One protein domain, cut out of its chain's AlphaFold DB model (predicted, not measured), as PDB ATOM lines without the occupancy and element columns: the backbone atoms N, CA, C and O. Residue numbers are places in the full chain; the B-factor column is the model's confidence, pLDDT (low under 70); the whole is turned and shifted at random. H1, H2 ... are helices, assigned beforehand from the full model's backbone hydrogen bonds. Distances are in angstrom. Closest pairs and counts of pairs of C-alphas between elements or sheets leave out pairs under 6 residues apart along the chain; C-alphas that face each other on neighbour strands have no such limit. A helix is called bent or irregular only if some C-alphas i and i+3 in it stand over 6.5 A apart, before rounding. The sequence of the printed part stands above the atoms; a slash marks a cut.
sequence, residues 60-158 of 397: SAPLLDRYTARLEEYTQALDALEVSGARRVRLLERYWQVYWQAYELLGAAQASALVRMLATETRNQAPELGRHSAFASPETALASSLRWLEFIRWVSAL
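What this domain is: This is residues 60 to 158 of the 397 residues of an uncharacterized protein of Deinobacterium chartae (UniProt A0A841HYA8). H2, H3 and H4 make an up-and-down bundle, each helix running against the one before; bent H1 packs on H2 and H3, away from H4. The 99 printed residues have four named helices, H1 to H4, and no named strand: all helix. The whole is compact, radius of gyration of the C-alphas 13.5 A, spanning 44 by 28 by 23 A.

Where its parts are: H1, residues 61 to 80, begins at C-alpha 61 (141.479, 104.838, 60.582). Assigned as one helix by its hydrogen bonds, it is bent, with C-alphas 69 and 72 6.8 A apart; its arms are H1a, 61 to 69, and H1b, 72 to 80. H2 is residues 85 to 106, 30.7 A; H3, 108 to 124, 24.3 A; H4, 138 to 156, 27.0 A, ending at C-alpha 156 (116.462, 111.447, 62.280).

How they stand to each other: Hairpin H2 and H3 touch, closest C-alphas Ala 102 and Ala 111, 4.8 A, at 33 degrees, only just shallow. H4 touches H2, closest C-alphas Val 98 and Leu 146, 6.2 A. H1b touches H3 with its residues 116 to 123 alone, closest C-alphas Tyr 74 and Ala 119, 4.5 A. Every O i to N i+4 pair is within hydrogen-bond range in H1a, H1b, H2, H3 and H4.

The domain as a whole: The printed part has no cut; the link H3 to H4 is long, and no printed residue is under 70 in pLDDT.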
ATOM      1  N   SER A  60     137.632 106.594  58.074       77.38
ATOM      2  CA  SER A  60     138.684 106.981  59.019       77.38
ATOM      3  C   SER A  60     139.426 105.759  59.581       77.38
ATOM      4  O   SER A  60     138.846 104.679  59.712       77.38
ATOM      5  N   ALA A  61     140.693 105.923  59.976       78.56
ATOM      6  CA  ALA A  61     141.479 104.838  60.582       78.56
ATOM      7  C   ALA A  61     140.818 104.215  61.838       78.56
ATOM      8  O   ALA A  61     140.693 102.992  61.887       78.56
ATOM      9  N   PRO A  62     140.260 104.994  62.794       80.88
ATOM     10  CA  PRO A  62     139.568 104.416  63.952       80.88
ATOM     11  C   PRO A  62     138.330 103.584  63.593       80.88
ATOM     12  O   PRO A  62     137.929 102.701  64.356       80.88
ATOM     13  N   LEU A  63     137.685 103.885  62.463       84.19
ATOM     14  CA  LEU A  63     136.544 103.123  61.965       84.19
ATOM     15  C   LEU A  63     137.012 101.758  61.441       84.19
ATOM     16  O   LEU A  63     136.412 100.742  61.801       84.19
ATOM     17  N   LEU A  64     138.100 101.736  60.664       84.69
ATOM     18  CA  LEU A  64     138.716 100.517  60.131       84.69
ATOM     19  C   LEU A  64     139.204  99.584  61.245       84.69
ATOM     20  O   LEU A  64     138.833  98.414  61.244       84.69
ATOM     21  N   ASP A  65     139.940 100.089  62.238       81.00
ATOM     22  CA  ASP A  65     140.467  99.264  63.339       81.00
ATOM     23  C   ASP A  65     139.352  98.517  64.086       81.00
ATOM     24  O   ASP A  65     139.437  97.319  64.371       81.00
ATOM     25  N   ARG A  66     138.254  99.224  64.371       86.31
ATOM     26  CA  ARG A  66     137.093  98.656  65.066       86.31
ATOM     27  C   ARG A  66     136.328  97.651  64.212       86.31
ATOM     28  O   ARG A  66     135.780  96.699  64.766       86.31
ATOM     29  N   TYR A  67     136.262  97.871  62.901       86.00
ATOM     30  CA  TYR A  67     135.649  96.921  61.978       86.00
ATOM     31  C   TYR A  67     136.457  95.632  61.890       86.00
ATOM     32  O   TYR A  67     135.888  94.551  62.022       86.00
ATOM     33  N   THR A  68     137.778  95.736  61.739       85.88
ATOM     34  CA  THR A  68     138.672  94.579  61.617       85.88
ATOM     35  C   THR A  68     138.547  93.651  62.824       85.88
ATOM     36  O   THR A  68     138.437  92.441  62.654       85.88
ATOM     37  N   ALA A  69     138.414  94.204  64.034       84.81
ATOM     38  CA  ALA A  69     138.174  93.428  65.256       84.81
ATOM     39  C   ALA A  69     136.844  92.638  65.273       84.81
ATOM     40  O   ALA A  69     136.637  91.798  66.144       84.81
ATOM     41  N   ARG A  70     135.912  92.925  64.355       84.94
ATOM     42  CA  ARG A  70     134.608  92.248  64.204       84.94
ATOM     43  C   ARG A  70     134.477  91.462  62.904       84.94
ATOM     44  O   ARG A  70     133.479  90.766  62.709       84.94
ATOM     45  N   LEU A  71     135.449  91.594  62.008       90.94
ATOM     46  CA  LEU A  71     135.456  90.928  60.715       90.94
ATOM     47  C   LEU A  71     135.665  89.421  60.868       90.94
ATOM     48  O   LEU A  71     135.053  88.643  60.138       90.94
ATOM     49  N   GLU A  72     136.486  89.010  61.834       92.62
ATOM     50  CA  GLU A  72     136.812  87.603  62.061       92.62
ATOM     51  C   GLU A  72     135.562  86.769  62.384       92.62
ATOM     52  O   GLU A  72     135.321  85.759  61.727       92.62
ATOM     53  N   GLU A  73     134.711  87.239  63.306       92.56
ATOM     54  CA  GLU A  73     133.465  86.555  63.697       92.56
ATOM     55  C   GLU A  73     132.539  86.305  62.488       92.56
ATOM     56  O   GLU A  73     131.950  85.233  62.351       92.56
ATOM     57  N   TYR A  74     132.417  87.287  61.589       95.62
ATOM     58  CA  TYR A  74     131.593  87.160  60.385       95.62
ATOM     59  C   TYR A  74     132.233  86.247  59.341       95.62
ATOM     60  O   TYR A  74     131.552  85.438  58.718       95.62
ATOM     61  N   THR A  75     133.551  86.345  59.180       95.12
ATOM     62  CA  THR A  75     134.318  85.514  58.247       95.12
ATOM     63  C   THR A  75     134.182  84.034  58.603       95.12
ATOM     64  O   THR A  75     133.830  83.240  57.735       95.12
ATOM     65  N   GLN A  76     134.328  83.692  59.886       94.00
ATOM     66  CA  GLN A  76     134.114  82.334  60.395       94.00
ATOM     67  C   GLN A  76     132.675  81.847  60.167       94.00
ATOM     68  O   GLN A  76     132.455  80.687  59.822       94.00
ATOM     69  N   ALA A  77     131.679  82.726  60.324       94.69
ATOM     70  CA  ALA A  77     130.288  82.384  60.039       94.69
ATOM     71  C   ALA A  77     130.052  82.091  58.544       94.69
ATOM     72  O   ALA A  77     129.268  81.206  58.218       94.69
ATOM     73  N   LEU A  78     130.739  82.794  57.635       95.25
ATOM     74  CA  LEU A  78     130.691  82.506  56.196       95.25
ATOM     75  C   LEU A  78     131.434  81.217  55.823       95.25
ATOM     76  O   LEU A  78     130.999  80.528  54.901       95.25
ATOM     77  N   ASP A  79     132.527  80.895  56.520       93.38
ATOM     78  CA  ASP A  79     133.257  79.633  56.342       93.38
ATOM     79  C   ASP A  79     132.372  78.427  56.664       93.38
ATOM     80  O   ASP A  79     132.306  77.495  55.869       93.38
ATOM     81  N   ALA A  80     131.624  78.487  57.771       91.44
ATOM     82  CA  ALA A  80     130.676  77.438  58.154       91.44
ATOM     83  C   ALA A  80     129.556  77.224  57.116       91.44
ATOM     84  O   ALA A  80     129.024  76.131  56.984       91.44
ATOM     85  N   LEU A  81     129.212  78.257  56.344       92.06
ATOM     86  CA  LEU A  81     128.204  78.180  55.283       92.06
ATOM     87  C   LEU A  81     128.769  77.751  53.917       92.06
ATOM     88  O   LEU A  81     128.026  77.768  52.934       92.06
ATOM     89  N   GLU A  82     130.067  77.445  53.828       91.69
ATOM     90  CA  GLU A  82     130.760  77.059  52.589       91.69
ATOM     91  C   GLU A  82     130.500  78.035  51.418       91.69
ATOM     92  O   GLU A  82     130.303  77.661  50.257       91.69
ATOM     93  N   VAL A  83     130.466  79.338  51.716       89.38
ATOM     94  CA  VAL A  83     130.138  80.370  50.723       89.38
ATOM     95  C   VAL A  83     131.235  80.481  49.657       89.38
ATOM     96  O   VAL A  83     132.405  80.708  49.965       89.38
ATOM     97  N   SER A  84     130.847  80.413  48.376       88.94
ATOM     98  CA  SER A  84     131.772  80.548  47.240       88.94
ATOM     99  C   SER A  84     132.537  81.879  47.236       88.94
ATOM    100  O   SER A  84     132.024  82.906  47.679       88.94
ATOM    101  N   GLY A  85     133.750  81.899  46.667       87.94
ATOM    102  CA  GLY A  85     134.649  83.063  46.727       87.94
ATOM    103  C   GLY A  85     134.023  84.380  46.244       87.94
ATOM    104  O   GLY A  85     134.060  85.379  46.958       87.94
ATOM    105  N   ALA A  86     133.371  84.383  45.077       87.56
ATOM    106  CA  ALA A  86     132.732  85.593  44.546       87.56
ATOM    107  C   ALA A  86     131.555  86.073  45.416       87.56
ATOM    108  O   ALA A  86     131.373  87.275  45.605       87.56
ATOM    109  N   ARG A  87     130.758  85.144  45.961       89.00
ATOM    110  CA  ARG A  87     129.646  85.467  46.868       89.00
ATOM    111  C   ARG A  87     130.170  85.996  48.204       89.00
ATOM    112  O   ARG A  87     129.633  86.968  48.727       89.00
ATOM    113  N   ARG A  88     131.252  85.407  48.716       91.38
ATOM    114  CA  ARG A  88     131.923  85.823  49.951       91.38
ATOM    115  C   ARG A  88     132.388  87.272  49.866       91.38
ATOM    116  O   ARG A  88     132.072  88.040  50.764       91.38
ATOM    117  N   VAL A  89     133.076  87.658  48.787       85.81
ATOM    118  CA  VAL A  89     133.547  89.044  48.593       85.81
ATOM    119  C   VAL A  89     132.384  90.037  48.682       85.81
ATOM    120  O   VAL A  89     132.442  90.960  49.489       85.81
ATOM    121  N   ARG A  90     131.277  89.783  47.970       87.06
ATOM    122  CA  ARG A  90     130.091  90.661  48.010       87.06
ATOM    123  C   ARG A  90     129.452  90.751  49.397       87.06
ATOM    124  O   ARG A  90     128.998  91.818  49.806       87.06
ATOM    125  N   LEU A  91     129.406  89.644  50.142       89.50
ATOM    126  CA  LEU A  91     128.897  89.643  51.518       89.50
ATOM    127  C   LEU A  91     129.796  90.453  52.458       89.50
ATOM    128  O   LEU A  91     129.279  91.202  53.284       89.50
ATOM    129  N   LEU A  92     131.119  90.354  52.311       91.25
ATOM    130  CA  LEU A  92     132.075  91.136  53.099       91.25
ATOM    131  C   LEU A  92     131.964  92.639  52.802       91.25
ATOM    132  O   LEU A  92     131.904  93.439  53.737       91.25
ATOM    133  N   GLU A  93     131.854  93.023  51.529       86.62
ATOM    134  CA  GLU A  93     131.643  94.416  51.107       86.62
ATOM    135  C   GLU A  93     130.348  95.000  51.689       86.62
ATOM    136  O   GLU A  93     130.333  96.110  52.225       86.62
ATOM    137  N   ARG A  94     129.255  94.229  51.668       87.94
ATOM    138  CA  ARG A  94     127.975  94.645  52.260       87.94
ATOM    139  C   ARG A  94     128.021  94.706  53.781       87.94
ATOM    140  O   ARG A  94     127.466  95.626  54.376       87.94
ATOM    141  N   TYR A  95     128.683  93.750  54.423       93.00
ATOM    142  CA  TYR A  95     128.885  93.755  55.870       93.00
ATOM    143  C   TYR A  95     129.670  94.997  56.312       93.00
ATOM    144  O   TYR A  95     129.297  95.655  57.287       93.00
ATOM    145  N   TRP A  96     130.691  95.384  55.541       91.00
ATOM    146  CA  TRP A  96     131.388  96.658  55.702       91.00
ATOM    147  C   TRP A  96     130.459  97.867  55.523       91.00
ATOM    148  O   TRP A  96     130.420  98.744  56.386       91.00
ATOM    149  N   GLN A  97     129.662  97.900  54.450       88.81
ATOM    150  CA  GLN A  97     128.718  98.991  54.191       88.81
ATOM    151  C   GLN A  97     127.722  99.170  55.349       88.81
ATOM    152  O   GLN A  97     127.470 100.298  55.779       88.81
ATOM    153  N   VAL A  98     127.186  98.071  55.893       93.62
ATOM    154  CA  VAL A  98     126.301  98.099  57.066       93.62
ATOM    155  C   VAL A  98     127.026  98.660  58.285       93.62
ATOM    156  O   VAL A  98     126.490  99.551  58.946       93.62
ATOM    157  N   TYR A  99     128.235  98.166  58.578       94.44
ATOM    158  CA  TYR A  99     129.025  98.653  59.707       94.44
ATOM    159  C   TYR A  99     129.238 100.160  59.623       94.44
ATOM    160  O   TYR A  99     128.978 100.884  60.582       94.44
ATOM    161  N   TRP A 100     129.675 100.634  58.461       89.94
ATOM    162  CA  TRP A 100     130.002 102.028  58.247       89.94
ATOM    163  C   TRP A 100     128.769 102.925  58.360       89.94
ATOM    164  O   TRP A 100     128.767 103.888  59.127       89.94
ATOM    165  N   GLN A 101     127.676 102.577  57.680       92.12
ATOM    166  CA  GLN A 101     126.436 103.343  57.783       92.12
ATOM    167  C   GLN A 101     125.905 103.394  59.218       92.12
ATOM    168  O   GLN A 101     125.444 104.448  59.664       92.12
ATOM    169  N   ALA A 102     125.983 102.278  59.946       95.19
ATOM    170  CA  ALA A 102     125.601 102.222  61.348       95.19
ATOM    171  C   ALA A 102     126.558 103.012  62.242       95.19
ATOM    172  O   ALA A 102     126.107 103.614  63.208       95.19
ATOM    173  N   TYR A 103     127.855 103.047  61.940       93.50
ATOM    174  CA  TYR A 103     128.831 103.824  62.699       93.50
ATOM    175  C   TYR A 103     128.518 105.318  62.617       93.50
ATOM    176  O   TYR A 103     128.407 105.971  63.651       93.50
ATOM    177  N   GLU A 104     128.286 105.830  61.409       90.12
ATOM    178  CA  GLU A 104     127.953 107.242  61.186       90.12
ATOM    179  C   GLU A 104     126.601 107.624  61.799       90.12
ATOM    180  O   GLU A 104     126.449 108.680  62.407       90.12
ATOM    181  N   LEU A 105     125.594 106.757  61.658       92.62
ATOM    182  CA  LEU A 105     124.233 107.061  62.099       92.62
ATOM    183  C   LEU A 105     124.006 106.785  63.593       92.62
ATOM    184  O   LEU A 105     123.315 107.535  64.290       92.62
ATOM    185  N   LEU A 106     124.525 105.656  64.077       94.88
ATOM    186  CA  LEU A 106     124.234 105.106  65.398       94.88
ATOM    187  C   LEU A 106     125.409 105.224  66.383       94.88
ATOM    188  O   LEU A 106     125.211 105.096  67.593       94.88
ATOM    189  N   GLY A 107     126.616 105.499  65.896       94.19
ATOM    190  CA  GLY A 107     127.834 105.518  66.695       94.19
ATOM    191  C   GLY A 107     128.448 104.131  66.901       94.19
ATOM    192  O   GLY A 107     127.813 103.088  66.717       94.19
ATOM    193  N   ALA A 108     129.708 104.129  67.342       94.12
ATOM    194  CA  ALA A 108     130.564 102.944  67.403       94.12
ATOM    195  C   ALA A 108     129.944 101.750  68.147       94.12
ATOM    196  O   ALA A 108     129.960 100.631  67.643       94.12
ATOM    197  N   ALA A 109     129.373 101.975  69.334       95.00
ATOM    198  CA  ALA A 109     128.864 100.887  70.168       95.00
ATOM    199  C   ALA A 109     127.700 100.133  69.499       95.00
ATOM    200  O   ALA A 109     127.687  98.903  69.480       95.00
ATOM    201  N   GLN A 110     126.739 100.862  68.923       97.19
ATOM    202  CA  GLN A 110     125.591 100.263  68.240       97.19
ATOM    203  C   GLN A 110     125.989  99.647  66.898       97.19
ATOM    204  O   GLN A 110     125.489  98.575  66.573       97.19
ATOM    205  N   ALA A 111     126.939 100.243  66.174       96.88
ATOM    206  CA  ALA A 111     127.502  99.634  64.972       96.88
ATOM    207  C   ALA A 111     128.179  98.289  65.277       96.88
ATOM    208  O   ALA A 111     127.875  97.293  64.628       96.88
ATOM    209  N   SER A 112     129.018  98.225  66.319       95.94
ATOM    210  CA  SER A 112     129.642  96.973  66.768       95.94
ATOM    211  C   SER A 112     128.613  95.923  67.203       95.94
ATOM    212  O   SER A 112     128.776  94.743  66.902       95.94
ATOM    213  N   ALA A 113     127.546  96.331  67.897       97.19
ATOM    214  CA  ALA A 113     126.476  95.418  68.296       97.19
ATOM    215  C   ALA A 113     125.679  94.887  67.091       97.19
ATOM    216  O   ALA A 113     125.358  93.701  67.063       97.19
ATOM    217  N   LEU A 114     125.408  95.730  66.088       98.06
ATOM    218  CA  LEU A 114     124.725  95.333  64.856       98.06
ATOM    219  C   LEU A 114     125.528  94.285  64.083       98.06
ATOM    220  O   LEU A 114     124.984  93.266  63.669       98.06
ATOM    221  N   VAL A 115     126.829  94.500  63.910       96.94
ATOM    222  CA  VAL A 115     127.652  93.557  63.142       96.94
ATOM    223  C   VAL A 115     127.886  92.242  63.891       96.94
ATOM    224  O   VAL A 115     127.828  91.176  63.284       96.94
ATOM    225  N   ARG A 116     127.967  92.280  65.229       96.69
ATOM    226  CA  ARG A 116     127.901  91.071  66.069       96.69
ATOM    227  C   ARG A 116     126.566  90.327  65.909       96.69
ATOM    228  O   ARG A 116     126.547  89.097  65.850       96.69
ATOM    229  N   MET A 117     125.446  91.054  65.834       97.19
ATOM    230  CA  MET A 117     124.121  90.472  65.581       97.19
ATOM    231  C   MET A 117     124.074  89.787  64.210       97.19
ATOM    232  O   MET A 117     123.574  88.672  64.112       97.19
ATOM    233  N   LEU A 118     124.646  90.414  63.176       97.75
ATOM    234  CA  LEU A 118     124.756  89.858  61.825       97.75
ATOM    235  C   LEU A 118     125.608  88.586  61.777       97.75
ATOM    236  O   LEU A 118     125.165  87.597  61.205       97.75
ATOM    237  N   ALA A 119     126.780  88.574  62.416       97.12
ATOM    238  CA  ALA A 119     127.601  87.365  62.519       97.12
ATOM    239  C   ALA A 119     126.869  86.230  63.248       97.12
ATOM    240  O   ALA A 119     126.909  85.081  62.809       97.12
ATOM    241  N   THR A 120     126.128  86.558  64.311       96.38
ATOM    242  CA  THR A 120     125.297  85.582  65.034       96.38
ATOM    243  C   THR A 120     124.186  85.019  64.142       96.38
ATOM    244  O   THR A 120     124.020  83.804  64.082       96.38
ATOM    245  N   GLU A 121     123.464  85.881  63.423       96.25
ATOM    246  CA  GLU A 121     122.405  85.496  62.484       96.25
ATOM    247  C   GLU A 121     122.938  84.618  61.348       96.25
ATOM    248  O   GLU A 121     122.375  83.563  61.088       96.25
ATOM    249  N   THR A 122     124.043  85.011  60.709       96.50
ATOM    250  CA  THR A 122     124.677  84.231  59.637       96.50
ATOM    251  C   THR A 122     125.138  82.869  60.136       96.50
ATOM    252  O   THR A 122     124.860  81.865  59.493       96.50
ATOM    253  N   ARG A 123     125.755  82.801  61.320       95.88
ATOM    254  CA  ARG A 123     126.143  81.521  61.919       95.88
ATOM    255  C   ARG A 123     124.930  80.622  62.164       95.88
ATOM    256  O   ARG A 123     125.006  79.430  61.913       95.88
ATOM    257  N   ASN A 124     123.810  81.170  62.636       93.38
ATOM    258  CA  ASN A 124     122.603  80.385  62.919       93.38
ATOM    259  C   ASN A 124     121.934  79.801  61.661       93.38
ATOM    260  O   ASN A 124     121.057  78.958  61.796       93.38
ATOM    261  N   GLN A 125     122.347  80.213  60.458       91.94
ATOM    262  CA  GLN A 125     121.867  79.649  59.191       91.94
ATOM    263  C   GLN A 125     122.610  78.364  58.789       91.94
ATOM    264  O   GLN A 125     122.217  77.715  57.821       91.94
ATOM    265  N   ALA A 126     123.670  77.995  59.517       91.31
ATOM    266  CA  ALA A 126     124.428  76.776  59.282       91.31
ATOM    267  C   ALA A 126     123.579  75.536  59.634       91.31
ATOM    268  O   ALA A 126     123.163  75.402  60.795       91.31
ATOM    269  N   PRO A 127     123.287  74.636  58.670       85.56
ATOM    270  CA  PRO A 127     122.380  73.508  58.884       85.56
ATOM    271  C   PRO A 127     122.781  72.604  60.055       85.56
ATOM    272  O   PRO A 127     121.918  72.134  60.796       85.56
ATOM    273  N   GLU A 128     124.082  72.400  60.261       88.19
ATOM    274  CA  GLU A 128     124.647  71.558  61.315       88.19
ATOM    275  C   GLU A 128     124.342  72.044  62.737       88.19
ATOM    276  O   GLU A 128     124.361  71.246  63.674       88.19
ATOM    277  N   LEU A 129     124.028  73.331  62.920       84.69
ATOM    278  CA  LEU A 129     123.689  73.873  64.235       84.69
ATOM    279  C   LEU A 129     122.223  73.644  64.612       84.69
ATOM    280  O   LEU A 129     121.893  73.745  65.793       84.69
ATOM    281  N   GLY A 130     121.340  73.372  63.641       83.06
ATOM    282  CA  GLY A 130     119.907  73.167  63.885       83.06
ATOM    283  C   GLY A 130     119.214  74.330  64.610       83.06
ATOM    284  O   GLY A 130     118.214  74.115  65.292       83.06
ATOM    285  N   ARG A 131     119.764  75.548  64.512       84.69
ATOM    286  CA  ARG A 131     119.289  76.747  65.218       84.69
ATOM    287  C   ARG A 131     118.252  77.508  64.405       84.69
ATOM    288  O   ARG A 131     118.271  77.489  63.177       84.69
ATOM    289  N   HIS A 132     117.377  78.241  65.087       80.25
ATOM    290  CA  HIS A 132     116.536  79.232  64.435       80.25
ATOM    291  C   HIS A 132     117.370  80.435  63.966       80.25
ATOM    292  O   HIS A 132     118.170  81.005  64.719       80.25
ATOM    293  N   SER A 133     117.117  80.838  62.722       82.75
ATOM    294  CA  SER A 133     117.567  82.088  62.120       82.75
ATOM    295  C   SER A 133     116.366  82.991  61.819       82.75
ATOM    296  O   SER A 133     115.255  82.520  61.550       82.75
ATOM    297  N   ALA A 134     116.565  84.310  61.864       83.00
ATOM    298  CA  ALA A 134     115.528  85.257  61.466       83.00
ATOM    299  C   ALA A 134     115.357  85.290  59.940       83.00
ATOM    300  O   ALA A 134     114.273  85.611  59.456       83.00
ATOM    301  N   PHE A 135     116.408  84.959  59.189       84.81
ATOM    302  CA  PHE A 135     116.438  85.011  57.736       84.81
ATOM    303  C   PHE A 135     116.905  83.697  57.122       84.81
ATOM    304  O   PHE A 135     117.641  82.919  57.722       84.81
ATOM    305  N   ALA A 136     116.505  83.488  55.869       81.25
ATOM    306  CA  ALA A 136     116.916  82.331  55.080       81.25
ATOM    307  C   ALA A 136     118.323  82.474  54.468       81.25
ATOM    308  O   ALA A 136     118.841  81.505  53.923       81.25
ATOM    309  N   SER A 137     118.919  83.674  54.485       86.19
ATOM    310  CA  SER A 137     120.242  83.915  53.898       86.19
ATOM    311  C   SER A 137     120.961  85.123  54.520       86.19
ATOM    312  O   SER A 137     120.290  86.018  55.062       86.19
ATOM    313  N   PRO A 138     122.304  85.207  54.412       93.75
ATOM    314  CA  PRO A 138     123.061  86.369  54.874       93.75
ATOM    315  C   PRO A 138     122.698  87.641  54.096       93.75
ATOM    316  O   PRO A 138     122.641  88.727  54.673       93.75
ATOM    317  N   GLU A 139     122.384  87.512  52.804       90.69
ATOM    318  CA  GLU A 139     121.965  88.616  51.941       90.69
ATOM    319  C   GLU A 139     120.699  89.291  52.468       90.69
ATOM    320  O   GLU A 139     120.644  90.517  52.573       90.69
ATOM    321  N   THR A 140     119.687  88.506  52.851       85.31
ATOM    322  CA  THR A 140     118.426  89.056  53.368       85.31
ATOM    323  C   THR A 140     118.627  89.763  54.714       85.31
ATOM    324  O   THR A 140     118.022  90.814  54.945       85.31
ATOM    325  N   ALA A 141     119.503  89.239  55.578       89.94
ATOM    326  CA  ALA A 141     119.837  89.859  56.861       89.94
ATOM    327  C   ALA A 141     120.562  91.208  56.679       89.94
ATOM    328  O   ALA A 141     120.196  92.219  57.290       89.94
ATOM    329  N   LEU A 142     121.550  91.266  55.780       91.94
ATOM    330  CA  LEU A 142     122.242  92.510  55.421       91.94
ATOM    331  C   LEU A 142     121.273  93.529  54.804       91.94
ATOM    332  O   LEU A 142     121.251  94.688  55.217       91.94
ATOM    333  N   ALA A 143     120.404  93.085  53.892       85.12
ATOM    334  CA  ALA A 143     119.398  93.935  53.264       85.12
ATOM    335  C   ALA A 143     118.413  94.527  54.277       85.12
ATOM    336  O   ALA A 143     118.079  95.710  54.221       85.12
ATOM    337  N   SER A 144     117.942  93.703  55.219       89.94
ATOM    338  CA  SER A 144     117.072  94.152  56.307       89.94
ATOM    339  C   SER A 144     117.760  95.215  57.162       89.94
ATOM    340  O   SER A 144     117.140  96.225  57.495       89.94
ATOM    341  N   SER A 145     119.050  95.024  57.461       95.44
ATOM    342  CA  SER A 145     119.842  95.992  58.224       95.44
ATOM    343  C   SER A 145     119.934  97.338  57.510       95.44
ATOM    344  O   SER A 145     119.692  98.370  58.133       95.44
ATOM    345  N   LEU A 146     120.222  97.339  56.206       90.25
ATOM    346  CA  LEU A 146     120.306  98.564  55.407       90.25
ATOM    347  C   LEU A 146     118.966  99.309  55.363       90.25
ATOM    348  O   LEU A 146     118.934 100.488  55.708       90.25
ATOM    349  N   ARG A 147     117.847  98.618  55.092       89.31
ATOM    350  CA  ARG A 147     116.504  99.236  55.114       89.31
ATOM    351  C   ARG A 147     116.176  99.885  56.458       89.31
ATOM    352  O   ARG A 147     115.585 100.962  56.514       89.31
ATOM    353  N   TRP A 148     116.559  99.243  57.560       94.19
ATOM    354  CA  TRP A 148     116.384  99.818  58.890       94.19
ATOM    355  C   TRP A 148     117.261 101.047  59.129       94.19
ATOM    356  O   TRP A 148     116.777 102.029  59.691       94.19
ATOM    357  N   LEU A 149     118.528 101.016  58.715       94.62
ATOM    358  CA  LEU A 149     119.432 102.161  58.845       94.62
ATOM    359  C   LEU A 149     118.945 103.354  58.016       94.62
ATOM    360  O   LEU A 149     118.943 104.479  58.512       94.62
ATOM    361  N   GLU A 150     118.466 103.120  56.797       90.38
ATOM    362  CA  GLU A 150     117.845 104.151  55.963       90.38
ATOM    363  C   GLU A 150     116.604 104.745  56.619       90.38
ATOM    364  O   GLU A 150     116.475 105.967  56.708       90.38
ATOM    365  N   PHE A 151     115.725 103.892  57.148       90.94
ATOM    366  CA  PHE A 151     114.549 104.349  57.872       90.94
ATOM    367  C   PHE A 151     114.933 105.203  59.086       90.94
ATOM    368  O   PHE A 151     114.415 106.306  59.247       90.94
ATOM    369  N   ILE A 152     115.885 104.760  59.914       93.62
ATOM    370  CA  ILE A 152     116.346 105.526  61.083       93.62
ATOM    371  C   ILE A 152     116.979 106.857  60.655       93.62
ATOM    372  O   ILE A 152     116.747 107.879  61.307       93.62
ATOM    373  N   ARG A 153     117.748 106.877  59.559       91.56
ATOM    374  CA  ARG A 153     118.332 108.102  58.994       91.56
ATOM    375  C   ARG A 153     117.244 109.079  58.571       91.56
ATOM    376  O   ARG A 153     117.305 110.247  58.941       91.56
ATOM    377  N   TRP A 154     116.237 108.592  57.851       89.00
ATOM    378  CA  TRP A 154     115.101 109.398  57.430       89.00
ATOM    379  C   TRP A 154     114.322 109.954  58.629       89.00
ATOM    380  O   TRP A 154     114.064 111.154  58.667       89.00
ATOM    381  N   VAL A 155     114.036 109.138  59.655       89.81
ATOM    382  CA  VAL A 155     113.379 109.619  60.885       89.81
ATOM    383  C   VAL A 155     114.225 110.677  61.591       89.81
ATOM    384  O   VAL A 155     113.688 111.665  62.081       89.81
ATOM    385  N   SER A 156     115.546 110.500  61.629       86.62
ATOM    386  CA  SER A 156     116.462 111.447  62.280       86.62
ATOM    387  C   SER A 156     116.510 112.813  61.584       86.62
ATOM    388  O   SER A 156     116.908 113.791  62.210       86.62
ATOM    389  N   ALA A 157     116.094 112.889  60.316       85.88
ATOM    390  CA  ALA A 157     115.967 114.135  59.567       85.88
ATOM    391  C   ALA A 157     114.603 114.829  59.760       85.88
ATOM    392  O   ALA A 157     114.435 115.970  59.331       85.88
ATOM    393  N   LEU A 158     113.622 114.168  60.389       84.62
ATOM    394  CA  LEU A 158     112.314 114.768  60.649       84.62
ATOM    395  C   LEU A 158     112.391 115.786  61.802       84.62
ATOM    396  O   LEU A 158     113.072 115.536  62.802       84.62
TER     397      LEU A 158